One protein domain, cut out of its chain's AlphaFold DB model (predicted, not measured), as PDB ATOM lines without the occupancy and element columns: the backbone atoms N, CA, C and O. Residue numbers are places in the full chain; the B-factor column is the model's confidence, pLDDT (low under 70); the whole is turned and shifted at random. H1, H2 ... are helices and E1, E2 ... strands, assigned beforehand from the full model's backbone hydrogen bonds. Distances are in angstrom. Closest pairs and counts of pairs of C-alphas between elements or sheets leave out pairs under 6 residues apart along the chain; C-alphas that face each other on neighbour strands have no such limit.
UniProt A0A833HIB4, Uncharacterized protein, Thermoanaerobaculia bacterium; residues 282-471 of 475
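What this domain is: This is residues 282 to 471 of the 475 residues of an uncharacterized protein of Thermoanaerobaculia bacterium (UniProt A0A833HIB4). A twisted sheet of five strands makes one end of the domain, with H1 packed along E3 and E4; past its edge strand E6, the short helices H3 and H4 lead to a small two-stranded sheet, E5 and E7, at the other end. H2 lies between the two parts, and H5 only grazes the large sheet. The 190 printed residues hold six named helices and seven named strands, in the order E1 E2 E3 H1 E4 H2 H3 H4 E5 E6 H5 H6 E7, a mixed class; the large sheet, E1 E2 E3 E4 E6, is mixed. The whole is compact, with a radius of gyration of the C-alphas of 17.9 A and spans of 55 by 45 by 25 A.

How they stand to each other: Begin at E1, residues 289 to 294, E2, residues 302 to 311, and E3, residues 320 to 328, a meander of two hairpins, each strand the antiparallel neighbour of the one before. Look for N 291 and O 306, 2.8 A apart, and N 322 and O 309, also 2.8 A. E3 bends by 69 degrees at residue 324. H1, residues 353 to 367, is on the sheet at a height of 8.0 A. E4, residues 371 to 376, is parallel to E3, with N 323 and O 373 at 2.8 A; E3, H1 and E4 form a strand-helix-strand unit with a right-handed crossover. H2, residues 379 to 385, is over E4, and with H1 it makes two layers, helices on one face of the sheet. H3, residues 396 to 407, and H4, residues 412 to 420, only just touch, with 3 pairs of C-alphas within 8 A, the closest Val 407 and Gly 415, 5.0 A. H2 and H4 touch at a steep tilt of 61 degrees, closest at C-alphas 379 and 416, 5.8 A. E6, residues 438 to 443, is antiparallel to E4, with N 374 and O 440 at 2.8 A. H5, residues 446 to 452, precedes H6, residues 455 to 461, which only just touches H3, with 3 pairs. E5, residues 424 to 426, and E7, residues 468 to 470, are antiparallel, with N 425 and O 469 at 2.9 A. In H1 to H6 every O i to N i+4 pair is within hydrogen-bond range.

Where its parts are: Find C-alpha 289 at (-39.886, 64.482, -59.879), where E1 begins. E2 runs 26.3 A, E3 21.0 A, H1 20.9 A and H3 16.7 A. E7 ends at C-alpha 470, (-66.100, 38.444, -77.762).

The domain as a whole: The C-alphas of Pro 297 and Ala 428 are the two farthest apart, 55.8 A. The links E3 to H1, residues 329 to 352, and E5 to E6 are long. The printed part has no cut, and no printed residue is under 70 in pLDDT.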
ATOM      1  N   PHE A 282     -34.151  67.700 -65.942       93.88
ATOM      2  CA  PHE A 282     -34.902  67.498 -64.711       93.88
ATOM      3  C   PHE A 282     -35.981  68.566 -64.554       93.88
ATOM      4  O   PHE A 282     -35.705  69.758 -64.686       93.88
ATOM      5  N   ASP A 283     -37.188  68.140 -64.191       93.94
ATOM      6  CA  ASP A 283     -38.232  69.007 -63.647       93.94
ATOM      7  C   ASP A 283     -38.585  68.519 -62.242       93.94
ATOM      8  O   ASP A 283     -39.226  67.483 -62.055       93.94
ATOM      9  N   LEU A 284     -38.122  69.282 -61.253       92.12
ATOM     10  CA  LEU A 284     -38.294  69.003 -59.830       92.12
ATOM     11  C   LEU A 284     -39.262  69.999 -59.187       92.12
ATOM     12  O   LEU A 284     -39.169  70.247 -57.990       92.12
ATOM     13  N   THR A 285     -40.141  70.658 -59.948       86.75
ATOM     14  CA  THR A 285     -41.039  71.697 -59.407       86.75
ATOM     15  C   THR A 285     -42.348  71.128 -58.855       86.75
ATOM     16  O   THR A 285     -42.967  71.720 -57.967       86.75
ATOM     17  N   GLY A 286     -42.751  69.953 -59.343       84.69
ATOM     18  CA  GLY A 286     -44.021  69.308 -59.030       84.69
ATOM     19  C   GLY A 286     -44.049  68.485 -57.730       84.69
ATOM     20  O   GLY A 286     -43.100  68.493 -56.941       84.69
ATOM     21  N   PRO A 287     -45.168  67.768 -57.488       85.94
ATOM     22  CA  PRO A 287     -45.295  66.776 -56.413       85.94
ATOM     23  C   PRO A 287     -44.581  65.447 -56.723       85.94
ATOM     24  O   PRO A 287     -44.371  64.639 -55.821       85.94
ATOM     25  N   ALA A 288     -44.237  65.224 -57.991       93.56
ATOM     26  CA  ALA A 288     -43.397  64.136 -58.462       93.56
ATOM     27  C   ALA A 288     -42.232  64.733 -59.247       93.56
ATOM     28  O   ALA A 288     -42.393  65.763 -59.909       93.56
ATOM     29  N   ASP A 289     -41.088  64.070 -59.175       96.31
ATOM     30  CA  ASP A 289     -39.886  64.482 -59.879       96.31
ATOM     31  C   ASP A 289     -39.875  63.860 -61.271       96.31
ATOM     32  O   ASP A 289     -40.217  62.687 -61.443       96.31
ATOM     33  N   THR A 290     -39.484  64.647 -62.270       97.19
ATOM     34  CA  THR A 290     -39.405  64.194 -63.659       97.19
ATOM     35  C   THR A 290     -37.970  64.245 -64.161       97.19
ATOM     36  O   THR A 290     -37.281  65.249 -63.984       97.19
ATOM     37  N   LEU A 291     -37.543  63.168 -64.810       97.00
ATOM     38  CA  LEU A 291     -36.284  63.036 -65.534       97.00
ATOM     39  C   LEU A 291     -36.606  62.741 -67.000       97.00
ATOM     40  O   LEU A 291     -37.376  61.824 -67.293       97.00
ATOM     41  N   ARG A 292     -35.995  63.487 -67.920       97.88
ATOM     42  CA  ARG A 292     -36.065  63.234 -69.363       97.88
ATOM     43  C   ARG A 292     -34.682  62.990 -69.935       97.88
ATOM     44  O   ARG A 292     -33.743  63.691 -69.576       97.88
ATOM     45  N   ILE A 293     -34.569  62.024 -70.841       97.75
ATOM     46  CA  ILE A 293     -33.367  61.822 -71.653       97.75
ATOM     47  C   ILE A 293     -33.728  62.084 -73.106       97.75
ATOM     48  O   ILE A 293     -34.642  61.461 -73.657       97.75
ATOM     49  N   PHE A 294     -32.982  62.993 -73.722       97.38
ATOM     50  CA  PHE A 294     -33.083  63.316 -75.137       97.38
ATOM     51  C   PHE A 294     -31.893  62.745 -75.899       97.38
ATOM     52  O   PHE A 294     -30.790  62.694 -75.362       97.38
ATOM     53  N   GLY A 295     -32.107  62.354 -77.154       95.50
ATOM     54  CA  GLY A 295     -31.086  61.718 -77.991       95.50
ATOM     55  C   GLY A 295     -29.993  62.648 -78.512       95.50
ATOM     56  O   GLY A 295     -28.992  62.161 -79.026       95.50
ATOM     57  N   ALA A 296     -30.176  63.965 -78.382       92.44
ATOM     58  CA  ALA A 296     -29.213  64.975 -78.797       92.44
ATOM     59  C   ALA A 296     -29.396  66.283 -77.997       92.44
ATOM     60  O   ALA A 296     -30.478  66.520 -77.443       92.44
ATOM     61  N   PRO A 297     -28.394  67.188 -77.997       92.31
ATOM     62  CA  PRO A 297     -28.467  68.464 -77.278       92.31
ATOM     63  C   PRO A 297     -29.577  69.420 -77.733       92.31
ATOM     64  O   PRO A 297     -29.944  70.321 -76.983       92.31
ATOM     65  N   ASP A 298     -30.118  69.248 -78.943       93.38
ATOM     66  CA  ASP A 298     -31.231  70.061 -79.451       93.38
ATOM     67  C   ASP A 298     -32.604  69.655 -78.878       93.38
ATOM     68  O   ASP A 298     -33.602  70.328 -79.146       93.38
ATOM     69  N   ARG A 299     -32.644  68.571 -78.086       93.38
ATOM     70  CA  ARG A 299     -33.813  68.042 -77.369       93.38
ATOM     71  C   ARG A 299     -35.027  67.737 -78.251       93.38
ATOM     72  O   ARG A 299     -36.159  67.756 -77.775       93.38
ATOM     73  N   ARG A 300     -34.817  67.423 -79.532       92.88
ATOM     74  CA  ARG A 300     -35.922  67.066 -80.444       92.88
ATOM     75  C   ARG A 300     -36.410  65.633 -80.272       92.88
ATOM     76  O   ARG A 300     -37.587  65.355 -80.472       92.88
ATOM     77  N   GLU A 301     -35.506  64.731 -79.911       95.38
ATOM     78  CA  GLU A 301     -35.780  63.299 -79.806       95.38
ATOM     79  C   GLU A 301     -35.901  62.900 -78.333       95.38
ATOM     80  O   GLU A 301     -34.898  62.603 -77.690       95.38
ATOM     81  N   LEU A 302     -37.117  62.909 -77.777       97.62
ATOM     82  CA  LEU A 302     -37.365  62.397 -76.425       97.62
ATOM     83  C   LEU A 302     -37.277  60.867 -76.430       97.62
ATOM     84  O   LEU A 302     -38.091  60.215 -77.085       97.62
ATOM     85  N   LEU A 303     -36.317  60.306 -75.693       98.00
ATOM     86  CA  LEU A 303     -36.074  58.859 -75.633       98.00
ATOM     87  C   LEU A 303     -36.662  58.229 -74.375       98.00
ATOM     88  O   LEU A 303     -37.258  57.152 -74.432       98.00
ATOM     89  N   LEU A 304     -36.500  58.914 -73.242       98.00
ATOM     90  CA  LEU A 304     -36.999  58.480 -71.945       98.00
ATOM     91  C   LEU A 304     -37.674  59.643 -71.230       98.00
ATOM     92  O   LEU A 304     -37.106  60.729 -71.154       98.00
ATOM     93  N   GLU A 305     -38.844  59.393 -70.650       97.75
ATOM     94  CA  GLU A 305     -39.441  60.271 -69.640       97.75
ATOM     95  C   GLU A 305     -39.870  59.431 -68.442       97.75
ATOM     96  O   GLU A 305     -40.712  58.545 -68.559       97.75
ATOM     97  N   LEU A 306     -39.283  59.723 -67.288       97.50
ATOM     98  CA  LEU A 306     -39.585  59.095 -66.014       97.50
ATOM     99  C   LEU A 306     -40.164  60.154 -65.088       97.50
ATOM    100  O   LEU A 306     -39.468  61.101 -64.732       97.50
ATOM    101  N   ARG A 307     -41.402  59.957 -64.639       97.06
ATOM    102  CA  ARG A 307     -42.008  60.760 -63.577       97.06
ATOM    103  C   ARG A 307     -42.270  59.878 -62.371       97.06
ATOM    104  O   ARG A 307     -43.066  58.941 -62.456       97.06
ATOM    105  N   ALA A 308     -41.607  60.169 -61.259       97.12
ATOM    106  CA  ALA A 308     -41.633  59.314 -60.084       97.12
ATOM    107  C   ALA A 308     -41.700  60.098 -58.772       97.12
ATOM    108  O   ALA A 308     -41.266  61.244 -58.667       97.12
ATOM    109  N   ARG A 309     -42.238  59.451 -57.741       96.44
ATOM    110  CA  ARG A 309     -42.282  59.977 -56.373       96.44
ATOM    111  C   ARG A 309     -42.153  58.854 -55.355       96.44
ATOM    112  O   ARG A 309     -42.389  57.691 -55.664       96.44
ATOM    113  N   ARG A 310     -41.837  59.208 -54.111       96.31
ATOM    114  CA  ARG A 310     -41.945  58.277 -52.980       96.31
ATOM    115  C   ARG A 310     -43.410  58.151 -52.569       96.31
ATOM    116  O   ARG A 310     -44.112  59.156 -52.448       96.31
ATOM    117  N   ASP A 311     -43.881  56.928 -52.365       96.94
ATOM    118  CA  ASP A 311     -45.264  56.637 -51.997       96.94
ATOM    119  C   ASP A 311     -45.334  55.748 -50.758       96.94
ATOM    120  O   ASP A 311     -44.784  54.654 -50.736       96.94
ATOM    121  N   ARG A 312     -46.034  56.223 -49.726       96.50
ATOM    122  CA  ARG A 312     -46.321  55.466 -48.491       96.50
ATOM    123  C   ARG A 312     -47.810  55.146 -48.332       96.50
ATOM    124  O   ARG A 312     -48.225  54.629 -47.298       96.50
ATOM    125  N   ALA A 313     -48.624  55.533 -49.314       94.75
ATOM    126  CA  ALA A 313     -50.078  55.496 -49.220       94.75
ATOM    127  C   ALA A 313     -50.666  54.213 -49.820       94.75
ATOM    128  O   ALA A 313     -51.689  53.734 -49.338       94.75
ATOM    129  N   THR A 314     -50.026  53.653 -50.849       95.31
ATOM    130  CA  THR A 314     -50.595  52.556 -51.641       95.31
ATOM    131  C   THR A 314     -50.594  51.227 -50.891       95.31
ATOM    132  O   THR A 314     -51.614  50.542 -50.863       95.31
ATOM    133  N   ILE A 315     -49.470  50.858 -50.264       95.50
ATOM    134  CA  ILE A 315     -49.369  49.648 -49.436       95.50
ATOM    135  C   ILE A 315     -48.949  50.066 -48.021       95.50
ATOM    136  O   ILE A 315     -47.781  50.393 -47.803       95.50
ATOM    137  N   PRO A 316     -49.875  50.061 -47.044       94.12
ATOM    138  CA  PRO A 316     -49.579  50.490 -45.683       94.12
ATOM    139  C   PRO A 316     -48.392  49.740 -45.070       94.12
ATOM    140  O   PRO A 316     -48.351  48.508 -45.080       94.12
ATOM    141  N   GLY A 317     -47.456  50.493 -44.493       95.56
ATOM    142  CA  GLY A 317     -46.252  49.952 -43.856       95.56
ATOM    143  C   GLY A 317     -45.046  49.792 -44.782       95.56
ATOM    144  O   GLY A 317     -43.988  49.414 -44.291       95.56
ATOM    145  N   PHE A 318     -45.183  50.117 -46.070       97.88
ATOM    146  CA  PHE A 318     -44.097  50.081 -47.046       97.88
ATOM    147  C   PHE A 318     -43.944  51.430 -47.739       97.88
ATOM    148  O   PHE A 318     -44.903  52.196 -47.860       97.88
ATOM    149  N   GLU A 319     -42.733  51.720 -48.203       98.19
ATOM    150  CA  GLU A 319     -42.448  52.899 -49.011       98.19
ATOM    151  C   GLU A 319     -41.984  52.492 -50.410       98.19
ATOM    152  O   GLU A 319     -40.975  51.813 -50.571       98.19
ATOM    153  N   LEU A 320     -42.715  52.918 -51.434       98.25
ATOM    154  CA  LEU A 320     -42.486  52.541 -52.826       98.25
ATOM    155  C   LEU A 320     -41.885  53.697 -53.627       98.25
ATOM    156  O   LEU A 320     -42.181  54.867 -53.375       98.25
ATOM    157  N   LEU A 321     -41.105  53.362 -54.655       98.25
ATOM    158  CA  LEU A 321     -40.855  54.256 -55.781       98.25
ATOM    159  C   LEU A 321     -42.052  54.170 -56.730       98.25
ATOM    160  O   LEU A 321     -42.182  53.205 -57.477       98.25
ATOM    161  N   TRP A 322     -42.949  55.147 -56.678       97.62
ATOM    162  CA  TRP A 322     -44.149  55.163 -57.504       97.62
ATOM    163  C   TRP A 322     -43.892  55.874 -58.825       97.62
ATOM    164  O   TRP A 322     -43.623  57.076 -58.839       97.62
ATOM    165  N   LEU A 323     -43.995  55.131 -59.923       96.44
ATOM    166  CA  LEU A 323     -43.882  55.637 -61.282       96.44
ATOM    167  C   LEU A 323     -45.260  56.138 -61.729       96.44
ATOM    168  O   LEU A 323     -46.182  55.352 -61.953       96.44
ATOM    169  N   GLU A 324     -45.403  57.455 -61.848       93.94
ATOM    170  CA  GLU A 324     -46.596  58.076 -62.436       93.94
ATOM    171  C   GLU A 324     -46.568  57.983 -63.962       93.94
ATOM    172  O   GLU A 324     -47.615  57.909 -64.601       93.94
ATOM    173  N   TRP A 325     -45.366  57.976 -64.541       93.06
ATOM    174  CA  TRP A 325     -45.154  57.843 -65.972       93.06
ATOM    175  C   TRP A 325     -43.785  57.230 -66.261       93.06
ATOM    176  O   TRP A 325     -42.792  57.593 -65.625       93.06
ATOM    177  N   LEU A 326     -43.741  56.322 -67.236       94.38
ATOM    178  CA  LEU A 326     -42.509  55.814 -67.822       94.38
ATOM    179  C   LEU A 326     -42.690  55.692 -69.335       94.38
ATOM    180  O   LEU A 326     -43.457  54.859 -69.815       94.38
ATOM    181  N   LEU A 327     -41.955  56.513 -70.071       95.44
ATOM    182  CA  LEU A 327     -41.842  56.461 -71.519       95.44
ATOM    183  C   LEU A 327     -40.465  55.927 -71.894       95.44
ATOM    184  O   LEU A 327     -39.463  56.410 -71.375       95.44
ATOM    185  N   LEU A 328     -40.435  54.971 -72.820       96.31
ATOM    186  CA  LEU A 328     -39.226  54.446 -73.448       96.31
ATOM    187  C   LEU A 328     -39.495  54.284 -74.938       96.31
ATOM    188  O   LEU A 328     -40.175  53.342 -75.348       96.31
ATOM    189  N   GLN A 329     -38.968  55.189 -75.752       97.19
ATOM    190  CA  GLN A 329     -39.278  55.229 -77.174       97.19
ATOM    191  C   GLN A 329     -38.056  55.539 -78.036       97.19
ATOM    192  O   GLN A 329     -37.127  56.213 -77.601       97.19
ATOM    193  N   ASN A 330     -38.075  55.062 -79.278       97.12
ATOM    194  CA  ASN A 330     -37.076  55.370 -80.289       97.12
ATOM    195  C   ASN A 330     -37.739  56.110 -81.464       97.12
ATOM    196  O   ASN A 330     -38.305  55.464 -82.352       97.12
ATOM    197  N   PRO A 331     -37.654  57.454 -81.502       96.31
ATOM    198  CA  PRO A 331     -38.262  58.262 -82.558       96.31
ATOM    199  C   PRO A 331     -37.703  58.022 -83.968       96.31
ATOM    200  O   PRO A 331     -38.328  58.436 -84.942       96.31
ATOM    201  N   ARG A 332     -36.546  57.357 -84.093       95.25
ATOM    202  CA  ARG A 332     -35.893  57.061 -85.380       95.25
ATOM    203  C   ARG A 332     -36.407  55.789 -86.039       95.25
ATOM    204  O   ARG A 332     -36.100  55.539 -87.203       95.25
ATOM    205  N   LEU A 333     -37.160  54.971 -85.307       95.19
ATOM    206  CA  LEU A 333     -37.760  53.752 -85.833       95.19
ATOM    207  C   LEU A 333     -39.187  54.014 -86.318       95.19
ATOM    208  O   LEU A 333     -39.912  54.849 -85.778       95.19
ATOM    209  N   ALA A 334     -39.605  53.241 -87.315       96.00
ATOM    210  CA  ALA A 334     -40.983  53.192 -87.784       96.00
ATOM    211  C   ALA A 334     -41.647  51.888 -87.332       96.00
ATOM    212  O   ALA A 334     -40.990  50.853 -87.212       96.00
ATOM    213  N   PHE A 335     -42.959  51.931 -87.105       95.56
ATOM    214  CA  PHE A 335     -43.746  50.715 -86.921       95.56
ATOM    215  C   PHE A 335     -43.769  49.895 -88.212       95.56
ATOM    216  O   PHE A 335     -43.774  50.443 -89.317       95.56
ATOM    217  N   THR A 336     -43.828  48.579 -88.063       93.50
ATOM    218  CA  THR A 336     -43.869  47.624 -89.173       93.50
ATOM    219  C   THR A 336     -45.139  46.778 -89.090       93.50
ATOM    220  O   THR A 336     -45.877  46.836 -88.107       93.50
ATOM    221  N   ALA A 337     -45.434  45.991 -90.127       88.50
ATOM    222  CA  ALA A 337     -46.617  45.127 -90.129       88.50
ATOM    223  C   ALA A 337     -46.552  44.033 -89.044       88.50
ATOM    224  O   ALA A 337     -47.575  43.675 -88.468       88.50
ATOM    225  N   ASP A 338     -45.351  43.531 -88.750       86.69
ATOM    226  CA  ASP A 338     -45.070  42.564 -87.684       86.69
ATOM    227  C   ASP A 338     -45.004  43.211 -86.290       86.69
ATOM    228  O   ASP A 338     -45.251  42.540 -85.287       86.69
ATOM    229  N   ARG A 339     -44.724  44.519 -86.211       88.75
ATOM    230  CA  ARG A 339     -44.681  45.301 -84.965       88.75
ATOM    231  C   ARG A 339     -45.481  46.600 -85.108       88.75
ATOM    232  O   ARG A 339     -44.890  47.683 -85.198       88.75
ATOM    233  N   PRO A 340     -46.823  46.511 -85.154       93.44
ATOM    234  CA  PRO A 340     -47.671  47.686 -85.280       93.44
ATOM    235  C   PRO A 340     -47.711  48.482 -83.968       93.44
ATOM    236  O   PRO A 340     -47.388  47.966 -82.897       93.44
ATOM    237  N   ALA A 341     -48.154  49.738 -84.047       94.62
ATOM    238  CA  ALA A 341     -48.340  50.588 -82.875       94.62
ATOM    239  C   ALA A 341     -49.407  50.013 -81.934       94.62
ATOM    240  O   ALA A 341     -50.540  49.768 -82.354       94.62
ATOM    241  N   LEU A 342     -49.059  49.834 -80.659       92.75
ATOM    242  CA  LEU A 342     -50.001  49.477 -79.598       92.75
ATOM    243  C   LEU A 342     -50.687  50.738 -79.032       92.75
ATOM    244  O   LEU A 342     -50.173  51.847 -79.209       92.75
ATOM    245  N   PRO A 343     -51.842  50.607 -78.349       91.06
ATOM    246  CA  PRO A 343     -52.539  51.747 -77.754       91.06
ATOM    247  C   PRO A 343     -51.613  52.639 -76.914       91.06
ATOM    248  O   PRO A 343     -50.864  52.150 -76.078       91.06
ATOM    249  N   GLY A 344     -51.644  53.950 -77.156       89.00
ATOM    250  CA  GLY A 344     -50.805  54.920 -76.442       89.00
ATOM    251  C   GLY A 344     -49.366  55.065 -76.958       89.00
ATOM    252  O   GLY A 344     -48.675  55.984 -76.524       89.00
ATOM    253  N   GLN A 345     -48.908  54.235 -77.903       92.69
ATOM    254  CA  GLN A 345     -47.575  54.383 -78.495       92.69
ATOM    255  C   GLN A 345     -47.557  55.422 -79.619       92.69
ATOM    256  O   GLN A 345     -48.391  55.398 -80.522       92.69
ATOM    257  N   GLN A 346     -46.553  56.298 -79.590       94.12
ATOM    258  CA  GLN A 346     -46.262  57.244 -80.676       94.12
ATOM    259  C   GLN A 346     -45.084  56.787 -81.542       94.12
ATOM    260  O   GLN A 346     -45.066  57.037 -82.744       94.12
ATOM    261  N   HIS A 347     -44.134  56.071 -80.939       96.62
ATOM    262  CA  HIS A 347     -42.953  55.522 -81.596       96.62
ATOM    263  C   HIS A 347     -42.690  54.089 -81.104       96.62
ATOM    264  O   HIS A 347     -43.160  53.728 -80.016       96.62
ATOM    265  N   PRO A 348     -41.942  53.265 -81.864       95.81
ATOM    266  CA  PRO A 348     -41.467  51.974 -81.379       95.81
ATOM    267  C   PRO A 348     -40.675  52.110 -80.074       95.81
ATOM    268  O   PRO A 348     -40.049  53.138 -79.812       95.81
ATOM    269  N   GLY A 349     -40.699  51.064 -79.248       93.94
ATOM    270  CA  GLY A 349     -40.009  51.066 -77.959       93.94
ATOM    271  C   GLY A 349     -38.490  51.200 -78.101       93.94
ATOM    272  O   GLY A 349     -37.901  50.695 -79.052       93.94
ATOM    273  N   LEU A 350     -37.852  51.839 -77.117       95.88
ATOM    274  CA  LEU A 350     -36.393  52.029 -77.089       95.88
ATOM    275  C   LEU A 350     -35.604  50.716 -76.936       95.88
ATOM    276  O   LEU A 350     -34.426  50.668 -77.262       95.88
ATOM    277  N   GLY A 351     -36.244  49.655 -76.434       92.19
ATOM    278  CA  GLY A 351     -35.599  48.363 -76.173       92.19
ATOM    279  C   GLY A 351     -34.849  48.283 -74.839       92.19
ATOM    280  O   GLY A 351     -34.357  47.217 -74.506       92.19
ATOM    281  N   MET A 352     -34.832  49.363 -74.050       93.62
ATOM    282  CA  MET A 352     -34.029  49.478 -72.821       93.62
ATOM    283  C   MET A 352     -34.807  49.271 -71.508       93.62
ATOM    284  O   MET A 352     -34.396  49.737 -70.447       93.62
ATOM    285  N   LEU A 353     -35.975  48.617 -71.543       90.50
ATOM    286  CA  LEU A 353     -36.817  48.463 -70.345       90.50
ATOM    287  C   LEU A 353     -36.098  47.703 -69.218       90.50
ATOM    288  O   LEU A 353     -36.286  48.032 -68.047       90.50
ATOM    289  N   ARG A 354     -35.272  46.705 -69.556       87.12
ATOM    290  CA  ARG A 354     -34.543  45.887 -68.573       87.12
ATOM    291  C   ARG A 354     -33.506  46.734 -67.828       87.12
ATOM    292  O   ARG A 354     -33.459  46.706 -66.601       87.12
ATOM    293  N   GLU A 355     -32.745  47.535 -68.560       90.69
ATOM    294  CA  GLU A 355     -31.738  48.466 -68.057       90.69
ATOM    295  C   GLU A 355     -32.393  49.564 -67.213       90.69
ATOM    296  O   GLU A 355     -31.909  49.882 -66.124       90.69
ATOM    297  N   THR A 356     -33.530  50.112 -67.666       93.38
ATOM    298  CA  THR A 356     -34.280  51.117 -66.901       93.38
ATOM    299  C   THR A 356     -34.777  50.539 -65.581       93.38
ATOM    300  O   THR A 356     -34.580  51.150 -64.531       93.38
ATOM    301  N   LEU A 357     -35.393  49.352 -65.597       90.69
ATOM    302  CA  LEU A 357     -35.862  48.698 -64.375       90.69
ATOM    303  C   LEU A 357     -34.704  48.395 -63.422       90.69
ATOM    304  O   LEU A 357     -34.835  48.648 -62.226       90.69
ATOM    305  N   ALA A 358     -33.558  47.929 -63.926       90.19
ATOM    306  CA  ALA A 358     -32.378  47.696 -63.100       90.19
ATOM    307  C   ALA A 358     -31.875  48.986 -62.433       90.19
ATOM    308  O   ALA A 358     -31.627  48.992 -61.226       90.19
ATOM    309  N   ALA A 359     -31.810  50.100 -63.168       92.44
ATOM    310  CA  ALA A 359     -31.463  51.404 -62.600       92.44
ATOM    311  C   ALA A 359     -32.459  51.848 -61.508       92.44
ATOM    312  O   ALA A 359     -32.046  52.336 -60.455       92.44
ATOM    313  N   LEU A 360     -33.762  51.625 -61.703       94.81
ATOM    314  CA  LEU A 360     -34.785  51.933 -60.696       94.81
ATOM    315  C   LEU A 360     -34.672  51.041 -59.449       94.81
ATOM    316  O   LEU A 360     -34.857  51.529 -58.335       94.81
ATOM    317  N   VAL A 361     -34.310  49.762 -59.602       91.94
ATOM    318  CA  VAL A 361     -34.028  48.875 -58.459       91.94
ATOM    319  C   VAL A 361     -32.859  49.414 -57.637       91.94
ATOM    320  O   VAL A 361     -32.936  49.426 -56.409       91.94
ATOM    321  N   LEU A 362     -31.812  49.940 -58.281       90.44
ATOM    322  CA  LEU A 362     -30.699  50.573 -57.569       90.44
ATOM    323  C   LEU A 362     -31.113  51.838 -56.817       90.44
ATOM    324  O   LEU A 362     -30.621  52.079 -55.712       90.44
ATOM    325  N   VAL A 363     -32.017  52.637 -57.389       93.31
ATOM    326  CA  VAL A 363     -32.614  53.784 -56.691       93.31
ATOM    327  C   VAL A 363     -33.335  53.306 -55.432       93.31
ATOM    328  O   VAL A 363     -33.112  53.860 -54.354       93.31
ATOM    329  N   CYS A 364     -34.133  52.239 -55.519       94.94
ATOM    330  CA  CYS A 364     -34.779  51.646 -54.350       94.94
ATOM    331  C   CYS A 364     -33.764  51.134 -53.316       94.94
ATOM    332  O   CYS A 364     -33.888  51.472 -52.139       94.94
ATOM    333  N   ASP A 365     -32.726  50.401 -53.729       91.06
ATOM    334  CA  ASP A 365     -31.682  49.875 -52.833       91.06
ATOM    335  C   ASP A 365     -30.917  51.006 -52.113       91.06
ATOM    336  O   ASP A 365     -30.588  50.896 -50.919       91.06
ATOM    337  N   ARG A 366     -30.649  52.113 -52.824       91.00
ATOM    338  CA  ARG A 366     -29.980  53.310 -52.293       91.00
ATOM    339  C   ARG A 366     -30.859  54.048 -51.292       91.00
ATOM    340  O   ARG A 366     -30.389  54.390 -50.211       91.00
ATOM    341  N   LEU A 367     -32.121  54.267 -51.647       94.00
ATOM    342  CA  LEU A 367     -33.083  55.027 -50.848       94.00
ATOM    343  C   LEU A 367     -33.813  54.177 -49.799       94.00
ATOM    344  O   LEU A 367     -34.635  54.712 -49.056       94.00
ATOM    345  N   LYS A 368     -33.497  52.876 -49.717       94.94
ATOM    346  CA  LYS A 368     -34.132  51.894 -48.823       94.94
ATOM    347  C   LYS A 368     -35.648  51.814 -49.020       94.94
ATOM    348  O   LYS A 368     -36.396  51.724 -48.054       94.94
ATOM    349  N   LEU A 369     -36.077  51.855 -50.280       97.50
ATOM    350  CA  LEU A 369     -37.474  51.686 -50.674       97.50
ATOM    351  C   LEU A 369     -37.795  50.198 -50.833       97.50
ATOM    352  O   LEU A 369     -36.942  49.394 -51.209       97.50
ATOM    353  N   ASP A 370     -39.043  49.841 -50.575       97.75
ATOM    354  CA  ASP A 370     -39.505  48.461 -50.520       97.75
ATOM    355  C   ASP A 370     -39.821  47.859 -51.890       97.75
ATOM    356  O   ASP A 370     -39.788  46.638 -52.052       97.75
ATOM    357  N   GLY A 371     -40.116  48.685 -52.891       96.81
ATOM    358  CA  GLY A 371     -40.475  48.228 -54.230       96.81
ATOM    359  C   GLY A 371     -40.729  49.368 -55.208       96.81
ATOM    360  O   GLY A 371     -40.700  50.542 -54.836       96.81
ATOM    361  N   ILE A 372     -41.006  49.007 -56.460       97.50
ATOM    362  CA  ILE A 372     -41.377  49.941 -57.531       97.50
ATOM    363  C   ILE A 372     -42.861  49.755 -57.821       97.50
ATOM    364  O   ILE A 372     -43.282  48.652 -58.153       97.50
ATOM    365  N   GLY A 373     -43.657  50.809 -57.690       96.50
ATOM    366  CA  GLY A 373     -45.078  50.795 -58.021       96.50
ATOM    367  C   GLY A 373     -45.350  51.444 -59.371       96.50
ATOM    368  O   GLY A 373     -44.726  52.444 -59.712       96.50
ATOM    369  N   VAL A 374     -46.279  50.886 -60.141       95.44
ATOM    370  CA  VAL A 374     -46.676  51.389 -61.463       95.44
ATOM    371  C   VAL A 374     -48.194  51.331 -61.585       95.44
ATOM    372  O   VAL A 374     -48.851  50.482 -60.981       95.44
ATOM    373  N   THR A 375     -48.757  52.208 -62.411       93.44
ATOM    374  CA  THR A 375     -50.141  52.070 -62.872       93.44
ATOM    375  C   THR A 375     -50.141  51.744 -64.357       93.44
ATOM    376  O   THR A 375     -49.789  52.582 -65.182       93.44
ATOM    377  N   ALA A 376     -50.523  50.518 -64.708       91.19
ATOM    378  CA  ALA A 376     -50.604  50.104 -66.098       91.19
ATOM    379  C   ALA A 376     -51.870  50.684 -66.740       91.19
ATOM    380  O   ALA A 376     -52.967  50.157 -66.559       91.19
ATOM    381  N   SER A 377     -51.718  51.788 -67.473       90.44
ATOM    382  CA  SER A 377     -52.823  52.476 -68.160       90.44
ATOM    383  C   SER A 377     -53.373  51.705 -69.357       90.44
ATOM    384  O   SER A 377     -54.534  51.890 -69.706       90.44
ATOM    385  N   HIS A 378     -52.573  50.816 -69.942       91.88
ATOM    386  CA  HIS A 378     -52.934  49.964 -71.073       91.88
ATOM    387  C   HIS A 378     -52.787  48.484 -70.702       91.88
ATOM    388  O   HIS A 378     -52.077  48.137 -69.756       91.88
ATOM    389  N   PHE A 379     -53.437  47.605 -71.460       92.56
ATOM    390  CA  PHE A 379     -53.405  46.161 -71.233       92.56
ATOM    391  C   PHE A 379     -52.032  45.558 -71.551       92.56
ATOM    392  O   PHE A 379     -51.531  44.724 -70.799       92.56
ATOM    393  N   HIS A 380     -51.394  45.987 -72.645       90.12
ATOM    394  CA  HIS A 380     -50.140  45.382 -73.102       90.12
ATOM    395  C   HIS A 380     -48.948  45.573 -72.147       90.12
ATOM    396  O   HIS A 380     -48.243  44.585 -71.945       90.12
ATOM    397  N   PRO A 381     -48.705  46.734 -71.494       87.25
ATOM    398  CA  PRO A 381     -47.594  46.856 -70.556       87.25
ATOM    399  C   PRO A 381     -47.839  46.000 -69.310       87.25
ATOM    400  O   PRO A 381     -46.905  45.378 -68.809       87.25
ATOM    401  N   ALA A 382     -49.096  45.895 -68.846       89.25
ATOM    402  CA  ALA A 382     -49.458  44.971 -67.769       89.25
ATOM    403  C   ALA A 382     -49.172  43.516 -68.168       89.25
ATOM    404  O   ALA A 382     -48.580  42.776 -67.389       89.25
ATOM    405  N   ALA A 383     -49.543  43.119 -69.390       89.12
ATOM    406  CA  ALA A 383     -49.364  41.753 -69.879       89.12
ATOM    407  C   ALA A 383     -47.884  41.388 -70.027       89.12
ATOM    408  O   ALA A 383     -47.490  40.290 -69.658       89.12
ATOM    409  N   GLN A 384     -47.057  42.331 -70.486       84.12
ATOM    410  CA  GLN A 384     -45.602  42.172 -70.580       84.12
ATOM    411  C   GLN A 384     -44.905  42.069 -69.215       84.12
ATOM    412  O   GLN A 384     -43.762  41.630 -69.146       84.12
ATOM    413  N   SER A 385     -45.571  42.493 -68.139       83.25
ATOM    414  CA  SER A 385     -44.964  42.653 -66.812       83.25
ATOM    415  C   SER A 385     -45.564  41.719 -65.756       83.25
ATOM    416  O   SER A 385     -45.135  41.742 -64.604       83.25
ATOM    417  N   VAL A 386     -46.567  40.911 -66.116       82.62
ATOM    418  CA  VAL A 386     -47.388  40.151 -65.158       82.62
ATOM    419  C   VAL A 386     -46.624  39.040 -64.438       82.62
ATOM    420  O   VAL A 386     -46.946  38.730 -63.296       82.62
ATOM    421  N   ASP A 387     -45.588  38.486 -65.067       78.12
ATOM    422  CA  ASP A 387     -44.756  37.441 -64.456       78.12
ATOM    423  C   ASP A 387     -43.804  38.005 -63.390       78.12
ATOM    424  O   ASP A 387     -43.269  37.267 -62.564       78.12
ATOM    425  N   THR A 388     -43.621  39.327 -63.387       81.75
ATOM    426  CA  THR A 388     -42.616  40.019 -62.575       81.75
ATOM    427  C   THR A 388     -43.255  40.922 -61.517       81.75
ATOM    428  O   THR A 388     -42.696  41.107 -60.436       81.75
ATOM    429  N   LEU A 389     -44.427  41.500 -61.797       91.06
ATOM    430  CA  LEU A 389     -45.118  42.443 -60.916       91.06
ATOM    431  C   LEU A 389     -46.335  41.799 -60.239       91.06
ATOM    432  O   LEU A 389     -47.110  41.067 -60.848       91.06
ATOM    433  N   CYS A 390     -46.569  42.160 -58.981       94.38
ATOM    434  CA  CYS A 390     -47.750  41.769 -58.220       94.38
ATOM    435  C   CYS A 390     -48.835  42.853 -58.292       94.38
ATOM    436  O   CYS A 390     -48.542  44.041 -58.180       94.38
ATOM    437  N   PHE A 391     -50.107  42.469 -58.410       96.31
ATOM    438  CA  PHE A 391     -51.215  43.427 -58.326       96.31
ATOM    439  C   PHE A 391     -51.364  43.958 -56.899       96.31
ATOM    440  O   PHE A 391     -51.371  43.173 -55.949       96.31
ATOM    441  N   VAL A 392     -51.531  45.273 -56.739       96.19
ATOM    442  CA  VAL A 392     -51.800  45.879 -55.422       96.19
ATOM    443  C   VAL A 392     -53.109  45.335 -54.848       96.19
ATOM    444  O   VAL A 392     -53.162  44.938 -53.685       96.19
ATOM    445  N   ASP A 393     -54.152  45.264 -55.679       95.88
ATOM    446  CA  ASP A 393     -55.397  44.581 -55.342       95.88
ATOM    447  C   ASP A 393     -55.340  43.122 -55.828       95.88
ATOM    448  O   ASP A 393     -55.363  42.880 -57.037       95.88
ATOM    449  N   PRO A 394     -55.306  42.120 -54.930       96.00
ATOM    450  CA  PRO A 394     -55.223  40.718 -55.337       96.00
ATOM    451  C   PRO A 394     -56.420  40.251 -56.178       96.00
ATOM    452  O   PRO A 394     -56.313  39.237 -56.863       96.00
ATOM    453  N   ARG A 395     -57.557  40.964 -56.153       95.56
ATOM    454  CA  ARG A 395     -58.744  40.626 -56.961       95.56
ATOM    455  C   ARG A 395     -58.525  40.864 -58.456       95.56
ATOM    456  O   ARG A 395     -59.226  40.260 -59.263       95.56
ATOM    457  N   ASP A 396     -57.546  41.688 -58.818       95.38
ATOM    458  CA  ASP A 396     -57.231  41.983 -60.216       95.38
ATOM    459  C   ASP A 396     -56.467  40.845 -60.893       95.38
ATOM    460  O   ASP A 396     -56.629  40.628 -62.092       95.38
ATOM    461  N   ALA A 397     -55.712  40.053 -60.129       94.69
ATOM    462  CA  ALA A 397     -54.909  38.956 -60.658       94.69
ATOM    463  C   ALA A 397     -55.725  37.888 -61.429       94.69
ATOM    464  O   ALA A 397     -55.384  37.611 -62.582       94.69
ATOM    465  N   PRO A 398     -56.805  37.291 -60.876       94.81
ATOM    466  CA  PRO A 398     -57.588  36.292 -61.607       94.81
ATOM    467  C   PRO A 398     -58.340  36.882 -62.807       94.81
ATOM    468  O   PRO A 398     -58.440  36.227 -63.844       94.81
ATOM    469  N   VAL A 399     -58.830  38.123 -62.698       94.12
ATOM    470  CA  VAL A 399     -59.482  38.838 -63.808       94.12
ATOM    471  C   VAL A 399     -58.490  39.037 -64.950       94.12
ATOM    472  O   VAL A 399     -58.784  38.692 -66.094       94.12
ATOM    473  N   PHE A 400     -57.290  39.525 -64.634       94.62
ATOM    474  CA  PHE A 400     -56.247  39.786 -65.613       94.62
ATOM    475  C   PHE A 400     -55.779  38.512 -66.323       94.62
ATOM    476  O   PHE A 400     -55.717  38.484 -67.552       94.62
ATOM    477  N   ARG A 401     -55.531  37.418 -65.587       93.94
ATOM    478  CA  ARG A 401     -55.189  36.118 -66.198       93.94
ATOM    479  C   ARG A 401     -56.312  35.579 -67.088       93.94
ATOM    480  O   ARG A 401     -56.036  35.034 -68.157       93.94
ATOM    481  N   GLY A 402     -57.570  35.790 -66.692       93.81
ATOM    482  CA  GLY A 402     -58.740  35.515 -67.528       93.81
ATOM    483  C   GLY A 402     -58.703  36.268 -68.860       93.81
ATOM    484  O   GLY A 402     -58.914  35.660 -69.912       93.81
ATOM    485  N   LEU A 403     -58.380  37.565 -68.839       94.06
ATOM    486  CA  LEU A 403     -58.240  38.391 -70.046       94.06
ATOM    487  C   LEU A 403     -57.098  37.904 -70.938       94.06
ATOM    488  O   LEU A 403     -57.341  37.639 -72.113       94.06
ATOM    489  N   VAL A 404     -55.893  37.719 -70.380       93.06
ATOM    490  CA  VAL A 404     -54.707  37.244 -71.118       93.06
ATOM    491  C   VAL A 404     -55.012  35.951 -71.861       93.06
ATOM    492  O   VAL A 404     -54.797  35.875 -73.066       93.06
ATOM    493  N   ARG A 405     -55.607  34.959 -71.191       91.88
ATOM    494  CA  ARG A 405     -55.989  33.707 -71.861       91.88
ATOM    495  C   ARG A 405     -57.056  33.887 -72.931       91.88
ATOM    496  O   ARG A 405     -57.022  33.183 -73.934       91.88
ATOM    497  N   SER A 406     -57.997  34.805 -72.726       92.12
ATOM    498  CA  SER A 406     -59.085  35.047 -73.680       92.12
ATOM    499  C   SER A 406     -58.588  35.674 -74.986       92.12
ATOM    500  O   SER A 406     -59.218  35.487 -76.023       92.12
ATOM    501  N   VAL A 407     -57.450  36.377 -74.953       92.19
ATOM    502  CA  VAL A 407     -56.837  37.009 -76.132       92.19
ATOM    503  C   VAL A 407     -55.520  36.364 -76.572       92.19
ATOM    504  O   VAL A 407     -54.915  36.842 -77.523       92.19
ATOM    505  N   ALA A 408     -55.090  35.264 -75.944       89.44
ATOM    506  CA  ALA A 408     -53.787  34.637 -76.195       89.44
ATOM    507  C   ALA A 408     -53.575  34.174 -77.648       89.44
ATOM    508  O   ALA A 408     -52.443  34.104 -78.113       89.44
ATOM    509  N   ALA A 409     -54.656  33.863 -78.370       89.38
ATOM    510  CA  ALA A 409     -54.604  33.456 -79.776       89.38
ATOM    511  C   ALA A 409     -54.630  34.640 -80.766       89.38
ATOM    512  O   ALA A 409     -54.551  34.429 -81.975       89.38
ATOM    513  N   LEU A 410     -54.799  35.873 -80.280       90.06
ATOM    514  CA  LEU A 410     -54.833  37.075 -81.107       90.06
ATOM    515  C   LEU A 410     -53.436  37.704 -81.179       90.06
ATOM    516  O   LEU A 410     -52.708  37.675 -80.186       90.06
ATOM    517  N   PRO A 411     -53.066  38.350 -82.301       90.44
ATOM    518  CA  PRO A 411     -51.866  39.169 -82.307       90.44
ATOM    519  C   PRO A 411     -52.010  40.332 -81.311       90.44
ATOM    520  O   PRO A 411     -53.119  40.789 -81.015       90.44
ATOM    521  N   ALA A 412     -50.876  40.806 -80.784       88.62
ATOM    522  CA  ALA A 412     -50.834  41.694 -79.619       88.62
ATOM    523  C   ALA A 412     -51.731  42.936 -79.756       88.62
ATOM    524  O   ALA A 412     -52.469  43.264 -78.829       88.62
ATOM    525  N   LEU A 413     -51.733  43.583 -80.930       91.62
ATOM    526  CA  LEU A 413     -52.581  44.745 -81.189       91.62
ATOM    527  C   LEU A 413     -54.074  44.405 -81.102       91.62
ATOM    528  O   LEU A 413     -54.812  45.097 -80.403       91.62
ATOM    529  N   GLN A 414     -54.532  43.341 -81.772       91.56
ATOM    530  CA  GLN A 414     -55.936  42.929 -81.697       91.56
ATOM    531  C   GLN A 414     -56.329  42.540 -80.271       91.56
ATOM    532  O   GLN A 414     -57.418  42.900 -79.826       91.56
ATOM    533  N   GLY A 415     -55.451  41.844 -79.543       92.06
ATOM    534  CA  GLY A 415     -55.683  41.486 -78.146       92.06
ATOM    535  C   GLY A 415     -55.853  42.716 -77.252       92.06
ATOM    536  O   GLY A 415     -56.845  42.818 -76.529       92.06
ATOM    537  N   SER A 416     -54.947  43.693 -77.351       92.44
ATOM    538  CA  SER A 416     -55.053  44.956 -76.612       92.44
ATOM    539  C   SER A 416     -56.310  45.739 -76.964       92.44
ATOM    540  O   SER A 416     -57.022  46.172 -76.061       92.44
ATOM    541  N   LEU A 417     -56.631  45.879 -78.252       91.94
ATOM    542  CA  LEU A 417     -57.838  46.585 -78.688       91.94
ATOM    543  C   LEU A 417     -59.120  45.884 -78.225       91.94
ATOM    544  O   LEU A 417     -60.078  46.562 -77.867       91.94
ATOM    545  N   ALA A 418     -59.150  44.550 -78.189       91.56
ATOM    546  CA  ALA A 418     -60.308  43.805 -77.701       91.56
ATOM    547  C   ALA A 418     -60.570  44.064 -76.208       91.56
ATOM    548  O   ALA A 418     -61.719  44.280 -75.812       91.56
ATOM    549  N   VAL A 419     -59.512  44.080 -75.390       92.06
ATOM    550  CA  VAL A 419     -59.607  44.339 -73.944       92.06
ATOM    551  C   VAL A 419     -59.947  45.805 -73.663       92.06
ATOM    552  O   VAL A 419     -60.850  46.093 -72.877       92.06
ATOM    553  N   GLU A 420     -59.242  46.739 -74.302       90.75
ATOM    554  CA  GLU A 420     -59.373  48.177 -74.030       90.75
ATOM    555  C   GLU A 420     -60.611  48.796 -74.689       90.75
ATOM    556  O   GLU A 420     -61.247  49.675 -74.110       90.75
ATOM    557  N   GLY A 421     -61.004  48.303 -75.863       86.12
ATOM    558  CA  GLY A 421     -62.150  48.792 -76.632       86.12
ATOM    559  C   GLY A 421     -63.513  48.290 -76.148       86.12
ATOM    560  O   GLY A 421     -64.526  48.601 -76.771       86.12
ATOM    561  N   GLY A 422     -63.567  47.503 -75.067       82.31
ATOM    562  CA  GLY A 422     -64.815  46.936 -74.545       82.31
ATOM    563  C   GLY A 422     -65.411  45.831 -75.423       82.31
ATOM    564  O   GLY A 422     -66.615  45.585 -75.378       82.31
ATOM    565  N   GLY A 423     -64.578  45.161 -76.225       84.00
ATOM    566  CA  GLY A 423     -64.986  44.072 -77.116       84.00
ATOM    567  C   GLY A 423     -65.188  42.728 -76.411       84.00
ATOM    568  O   GLY A 423     -65.532  41.747 -77.068       84.00
ATOM    569  N   LEU A 424     -64.973  42.664 -75.096       92.06
ATOM    570  CA  LEU A 424     -65.081  41.453 -74.289       92.06
ATOM    571  C   LEU A 424     -66.249  41.540 -73.305       92.06
ATOM    572  O   LEU A 424     -66.473  42.573 -72.679       92.06
ATOM    573  N   VAL A 425     -66.958  40.427 -73.129       93.44
ATOM    574  CA  VAL A 425     -67.985  40.245 -72.096       93.44
ATOM    575  C   VAL A 425     -67.611  39.078 -71.190       93.44
ATOM    576  O   VAL A 425     -67.047  38.080 -71.645       93.44
ATOM    577  N   ASP A 426     -67.926  39.194 -69.906       92.25
ATOM    578  CA  ASP A 426     -67.831  38.083 -68.965       92.25
ATOM    579  C   ASP A 426     -68.880  37.021 -69.334       92.25
ATOM    580  O   ASP A 426     -70.073  37.309 -69.442       92.25
ATOM    581  N   ALA A 427     -68.438  35.783 -69.559       92.19
ATOM    582  CA  ALA A 427     -69.296  34.713 -70.060       92.19
ATOM    583  C   ALA A 427     -70.359  34.249 -69.051       92.19
ATOM    584  O   ALA A 427     -71.361  33.664 -69.459       92.19
ATOM    585  N   ALA A 428     -70.150  34.476 -67.752       91.38
ATOM    586  CA  ALA A 428     -71.084  34.079 -66.705       91.38
ATOM    587  C   ALA A 428     -72.154  35.151 -66.458       91.38
ATOM    588  O   ALA A 428     -73.313  34.820 -66.212       91.38
ATOM    589  N   THR A 429     -71.778  36.429 -66.523       91.38
ATOM    590  CA  THR A 429     -72.673  37.553 -66.195       91.38
ATOM    591  C   THR A 429     -73.238  38.272 -67.419       91.38
ATOM    592  O   THR A 429     -74.217  39.007 -67.298       91.38
ATOM    593  N   GLY A 430     -72.623  38.102 -68.592       89.50
ATOM    594  CA  GLY A 430     -72.943  38.848 -69.810       89.50
ATOM    595  C   GLY A 430     -72.540  40.326 -69.766       89.50
ATOM    596  O   GLY A 430     -72.857  41.069 -70.693       89.50
ATOM    597  N   GLN A 431     -71.864  40.781 -68.705       89.44
ATOM    598  CA  GLN A 431     -71.456  42.176 -68.565       89.44
ATOM    599  C   GLN A 431     -70.230  42.484 -69.424       89.44
ATOM    600  O   GLN A 431     -69.267  41.718 -69.452       89.44
ATOM    601  N   ALA A 432     -70.252  43.635 -70.101       89.69
ATOM    602  CA  ALA A 432     -69.106  44.128 -70.855       89.69
ATOM    603  C   ALA A 432     -67.946  44.470 -69.918       89.69
ATOM    604  O   ALA A 432     -68.108  45.212 -68.946       89.69
ATOM    605  N   PHE A 433     -66.766  43.953 -70.242       90.75
ATOM    606  CA  PHE A 433     -65.539  44.310 -69.560       90.75
ATOM    607  C   PHE A 433     -65.087  45.698 -70.013       90.75
ATOM    608  O   PHE A 433     -65.107  46.023 -71.199       90.75
ATOM    609  N   ARG A 434     -64.657  46.525 -69.059       89.62
ATOM    610  CA  ARG A 434     -64.027  47.814 -69.339       89.62
ATOM    611  C   ARG A 434     -62.657  47.827 -68.704       89.62
ATOM    612  O   ARG A 434     -62.541  47.673 -67.488       89.62
ATOM    613  N   TRP A 435     -61.642  48.037 -69.533       91.62
ATOM    614  CA  TRP A 435     -60.297  48.236 -69.034       91.62
ATOM    615  C   TRP A 435     -60.257  49.442 -68.094       91.62
ATOM    616  O   TRP A 435     -60.819  50.503 -68.375       91.62
ATOM    617  N   ARG A 436     -59.585  49.254 -66.962       93.00
ATOM    618  CA  ARG A 436     -59.232  50.313 -66.025       93.00
ATOM    619  C   ARG A 436     -57.740  50.208 -65.742       93.00
ATOM    620  O   ARG A 436     -57.232  49.086 -65.728       93.00
ATOM    621  N   PRO A 437     -57.053  51.321 -65.456       91.94
ATOM    622  CA  PRO A 437     -55.663  51.250 -65.050       91.94
ATOM    623  C   PRO A 437     -55.486  50.351 -63.817       91.94
ATOM    624  O   PRO A 437     -56.271  50.427 -62.861       91.94
ATOM    625  N   LEU A 438     -54.479  49.476 -63.858       94.06
ATOM    626  CA  LEU A 438     -54.202  48.504 -62.798       94.06
ATOM    627  C   LEU A 438     -52.922  48.880 -62.055       94.06
ATOM    628  O   LEU A 438     -51.864  49.046 -62.659       94.06
ATOM    629  N   ALA A 439     -53.033  49.009 -60.734       95.31
ATOM    630  CA  ALA A 439     -51.904  49.269 -59.856       95.31
ATOM    631  C   ALA A 439     -51.127  47.972 -59.608       95.31
ATOM    632  O   ALA A 439     -51.685  46.978 -59.130       95.31
ATOM    633  N   MET A 440     -49.838  47.992 -59.916       95.94
ATOM    634  CA  MET A 440     -48.944  46.845 -59.809       95.94
ATOM    635  C   MET A 440     -47.644  47.256 -59.119       95.94
ATOM    636  O   MET A 440     -47.252  48.420 -59.163       95.94
ATOM    637  N   VAL A 441     -46.978  46.310 -58.466       96.00
ATOM    638  CA  VAL A 441     -45.751  46.548 -57.707       96.00
ATOM    639  C   VAL A 441     -44.731  45.465 -58.008       96.00
ATOM    640  O   VAL A 441     -45.044  44.280 -57.959       96.00
ATOM    641  N   TYR A 442     -43.500  45.881 -58.269       94.44
ATOM    642  CA  TYR A 442     -42.323  45.028 -58.253       94.44
ATOM    643  C   TYR A 442     -41.724  45.011 -56.834       94.44
ATOM    644  O   TYR A 442     -41.168  46.030 -56.400       94.44
ATOM    645  N   PRO A 443     -41.858  43.910 -56.069       94.25
ATOM    646  CA  PRO A 443     -41.415  43.860 -54.681       94.25
ATOM    647  C   PRO A 443     -39.898  43.626 -54.568       94.25
ATOM    648  O   PRO A 443     -39.364  42.598 -54.993       94.25
ATOM    649  N   ILE A 444     -39.191  44.561 -53.931       92.75
ATOM    650  CA  ILE A 444     -37.730  44.521 -53.784       92.75
ATOM    651  C   ILE A 444     -37.336  44.034 -52.390       92.75
ATOM    652  O   ILE A 444     -36.556  43.085 -52.277       92.75
ATOM    653  N   SER A 445     -37.882  44.633 -51.328       94.00
ATOM    654  CA  SER A 445     -37.508  44.267 -49.963       94.00
ATOM    655  C   SER A 445     -38.046  42.881 -49.584       94.00
ATOM    656  O   SER A 445     -39.152  42.503 -49.991       94.00
ATOM    657  N   PRO A 446     -37.316  42.108 -48.753       93.81
ATOM    658  CA  PRO A 446     -37.804  40.821 -48.258       93.81
ATOM    659  C   PRO A 446     -39.159  40.930 -47.550       93.81
ATOM    660  O   PRO A 446     -40.006  40.050 -47.687       93.81
ATOM    661  N   ALA A 447     -39.387  42.031 -46.827       95.94
ATOM    662  CA  ALA A 447     -40.632  42.275 -46.112       95.94
ATOM    663  C   ALA A 447     -41.822  42.469 -47.066       95.94
ATOM    664  O   ALA A 447     -42.893  41.910 -46.821       95.94
ATOM    665  N   LEU A 448     -41.641  43.218 -48.162       96.44
ATOM    666  CA  LEU A 448     -42.701  43.422 -49.148       96.44
ATOM    667  C   LEU A 448     -42.950  42.162 -49.981       96.44
ATOM    668  O   LEU A 448     -44.102  41.824 -50.237       96.44
ATOM    669  N   ARG A 449     -41.903  41.405 -50.331       94.88
ATOM    670  CA  ARG A 449     -42.066  40.081 -50.960       94.88
ATOM    671  C   ARG A 449     -42.907  39.161 -50.078       94.88
ATOM    672  O   ARG A 449     -43.939  38.667 -50.522       94.88
ATOM    673  N   ALA A 450     -42.554  39.040 -48.798       95.06
ATOM    674  CA  ALA A 450     -43.316  38.248 -47.836       95.06
ATOM    675  C   ALA A 450     -44.770  38.735 -47.667       95.06
ATOM    676  O   ALA A 450     -45.658  37.943 -47.357       95.06
ATOM    677  N   TRP A 451     -45.049  40.027 -47.878       95.62
ATOM    678  CA  TRP A 451     -46.413  40.563 -47.854       95.62
ATOM    679  C   TRP A 451     -47.290  39.978 -48.968       95.62
ATOM    680  O   TRP A 451     -48.410  39.543 -48.686       95.62
ATOM    681  N   PHE A 452     -46.767  39.902 -50.195       94.75
ATOM    682  CA  PHE A 452     -47.453  39.288 -51.341       94.75
ATOM    683  C   PHE A 452     -47.561  37.759 -51.222       94.75
ATOM    684  O   PHE A 452     -48.401  37.129 -51.862       94.75
ATOM    685  N   GLU A 453     -46.763  37.149 -50.351       94.06
ATOM    686  CA  GLU A 453     -46.798  35.714 -50.082       94.06
ATOM    687  C   GLU A 453     -47.797  35.287 -49.001       94.06
ATOM    688  O   GLU A 453     -48.019  34.091 -48.808       94.06
ATOM    689  N   ARG A 454     -48.437  36.237 -48.309       95.12
ATOM    690  CA  ARG A 454     -49.417  35.940 -47.256       95.12
ATOM    691  C   ARG A 454     -50.585  35.120 -47.797       95.12
ATOM    692  O   ARG A 454     -51.138  35.436 -48.852       95.12
ATOM    693  N   ASP A 455     -51.055  34.162 -47.000       93.12
ATOM    694  CA  ASP A 455     -52.157  33.263 -47.371       93.12
ATOM    695  C   ASP A 455     -53.404  34.006 -47.853       93.12
ATOM    696  O   ASP A 455     -54.020  33.611 -48.840       93.12
ATOM    697  N   ASN A 456     -53.772  35.118 -47.208       94.00
ATOM    698  CA  ASN A 456     -54.940  35.887 -47.635       94.00
ATOM    699  C   ASN A 456     -54.757  36.518 -49.024       94.00
ATOM    700  O   ASN A 456     -55.694  36.483 -49.820       94.00
ATOM    701  N   TYR A 457     -53.570  37.059 -49.326       95.25
ATOM    702  CA  TYR A 457     -53.274  37.597 -50.654       95.25
ATOM    703  C   TYR A 457     -53.302  36.469 -51.687       95.25
ATOM    704  O   TYR A 457     -54.086  36.529 -52.631       95.25
ATOM    705  N   ARG A 458     -52.529  35.395 -51.459       94.56
ATOM    706  CA  ARG A 458     -52.431  34.248 -52.377       94.56
ATOM    707  C   ARG A 458     -53.785  33.604 -52.650       94.56
ATOM    708  O   ARG A 458     -54.084  33.300 -53.801       94.56
ATOM    709  N   ARG A 459     -54.628  33.437 -51.628       96.00
ATOM    710  CA  ARG A 459     -55.975  32.865 -51.762       96.00
ATOM    711  C   ARG A 459     -56.868  33.695 -52.684       96.00
ATOM    712  O   ARG A 459     -57.572  33.121 -53.506       96.00
ATOM    713  N   ILE A 460     -56.850  35.023 -52.555       96.12
ATOM    714  CA  ILE A 460     -57.646  35.915 -53.413       96.12
ATOM    715  C   ILE A 460     -57.040  35.969 -54.821       96.12
ATOM    716  O   ILE A 460     -57.758  35.826 -55.807       96.12
ATOM    717  N   ALA A 461     -55.717  36.104 -54.915       93.31
ATOM    718  CA  ALA A 461     -54.998  36.189 -56.179       93.31
ATOM    719  C   ALA A 461     -55.058  34.890 -56.997       93.31
ATOM    720  O   ALA A 461     -54.912  34.946 -58.214       93.31
ATOM    721  N   SER A 462     -55.296  33.743 -56.354       92.12
ATOM    722  CA  SER A 462     -55.441  32.418 -56.984       92.12
ATOM    723  C   SER A 462     -56.902  31.978 -57.126       92.12
ATOM    724  O   SER A 462     -57.169  30.800 -57.355       92.12
ATOM    725  N   ALA A 463     -57.859  32.896 -56.952       93.62
ATOM    726  CA  ALA A 463     -59.270  32.590 -57.149       93.62
ATOM    727  C   ALA A 463     -59.558  32.136 -58.592       93.62
ATOM    728  O   ALA A 463     -58.762  32.359 -59.509       93.62
ATOM    729  N   ALA A 464     -60.723  31.508 -58.779       90.62
ATOM    730  CA  ALA A 464     -61.183  31.072 -60.089       90.62
ATOM    731  C   ALA A 464     -61.220  32.249 -61.069       90.62
ATOM    732  O   ALA A 464     -61.674  33.348 -60.748       90.62
ATOM    733  N   GLU A 465     -60.720  32.002 -62.269       92.94
ATOM    734  CA  GLU A 465     -60.490  33.052 -63.244       92.94
ATOM    735  C   GLU A 465     -61.717  33.184 -64.151       92.94
ATOM    736  O   GLU A 465     -62.176  32.177 -64.705       92.94
ATOM    737  N   PRO A 466     -62.258  34.399 -64.331       92.00
ATOM    738  CA  PRO A 466     -63.384  34.609 -65.225       92.00
ATOM    739  C   PRO A 466     -63.031  34.233 -66.665       92.00
ATOM    740  O   PRO A 466     -61.890  34.381 -67.116       92.00
ATOM    741  N   ARG A 467     -64.036  33.771 -67.409       93.12
ATOM    742  CA  ARG A 467     -63.918  33.522 -68.845       93.12
ATOM    743  C   ARG A 467     -64.503  34.707 -69.596       93.12
ATOM    744  O   ARG A 467     -65.688  34.990 -69.440       93.12
ATOM    745  N   PHE A 468     -63.701  35.344 -70.443       93.69
ATOM    746  CA  PHE A 468     -64.167  36.414 -71.318       93.69
ATOM    747  C   PHE A 468     -64.364  35.892 -72.740       93.69
ATOM    748  O   PHE A 468     -63.622  35.036 -73.220       93.69
ATOM    749  N   VAL A 469     -65.401  36.385 -73.411       92.12
ATOM    750  CA  VAL A 469     -65.707  36.063 -74.810       92.12
ATOM    751  C   VAL A 469     -65.973  37.342 -75.589       92.12
ATOM    752  O   VAL A 469     -66.328  38.364 -75.004       92.12
ATOM    753  N   ALA A 470     -65.799  37.299 -76.910       87.12
ATOM    754  CA  ALA A 470     -66.100  38.444 -77.762       87.12
ATOM    755  C   ALA A 470     -67.581  38.841 -77.646       87.12
ATOM    756  O   ALA A 470     -68.470  37.982 -77.670       87.12
ATOM    757  N   ALA A 471     -67.845  40.142 -77.543       79.94
ATOM    758  CA  ALA A 471     -69.193  40.684 -77.609       79.94
ATOM    759  C   ALA A 471     -69.818  40.324 -78.969       79.94
ATOM    760  O   ALA A 471     -69.216  40.553 -80.020       79.94
TER     761      ALA A 471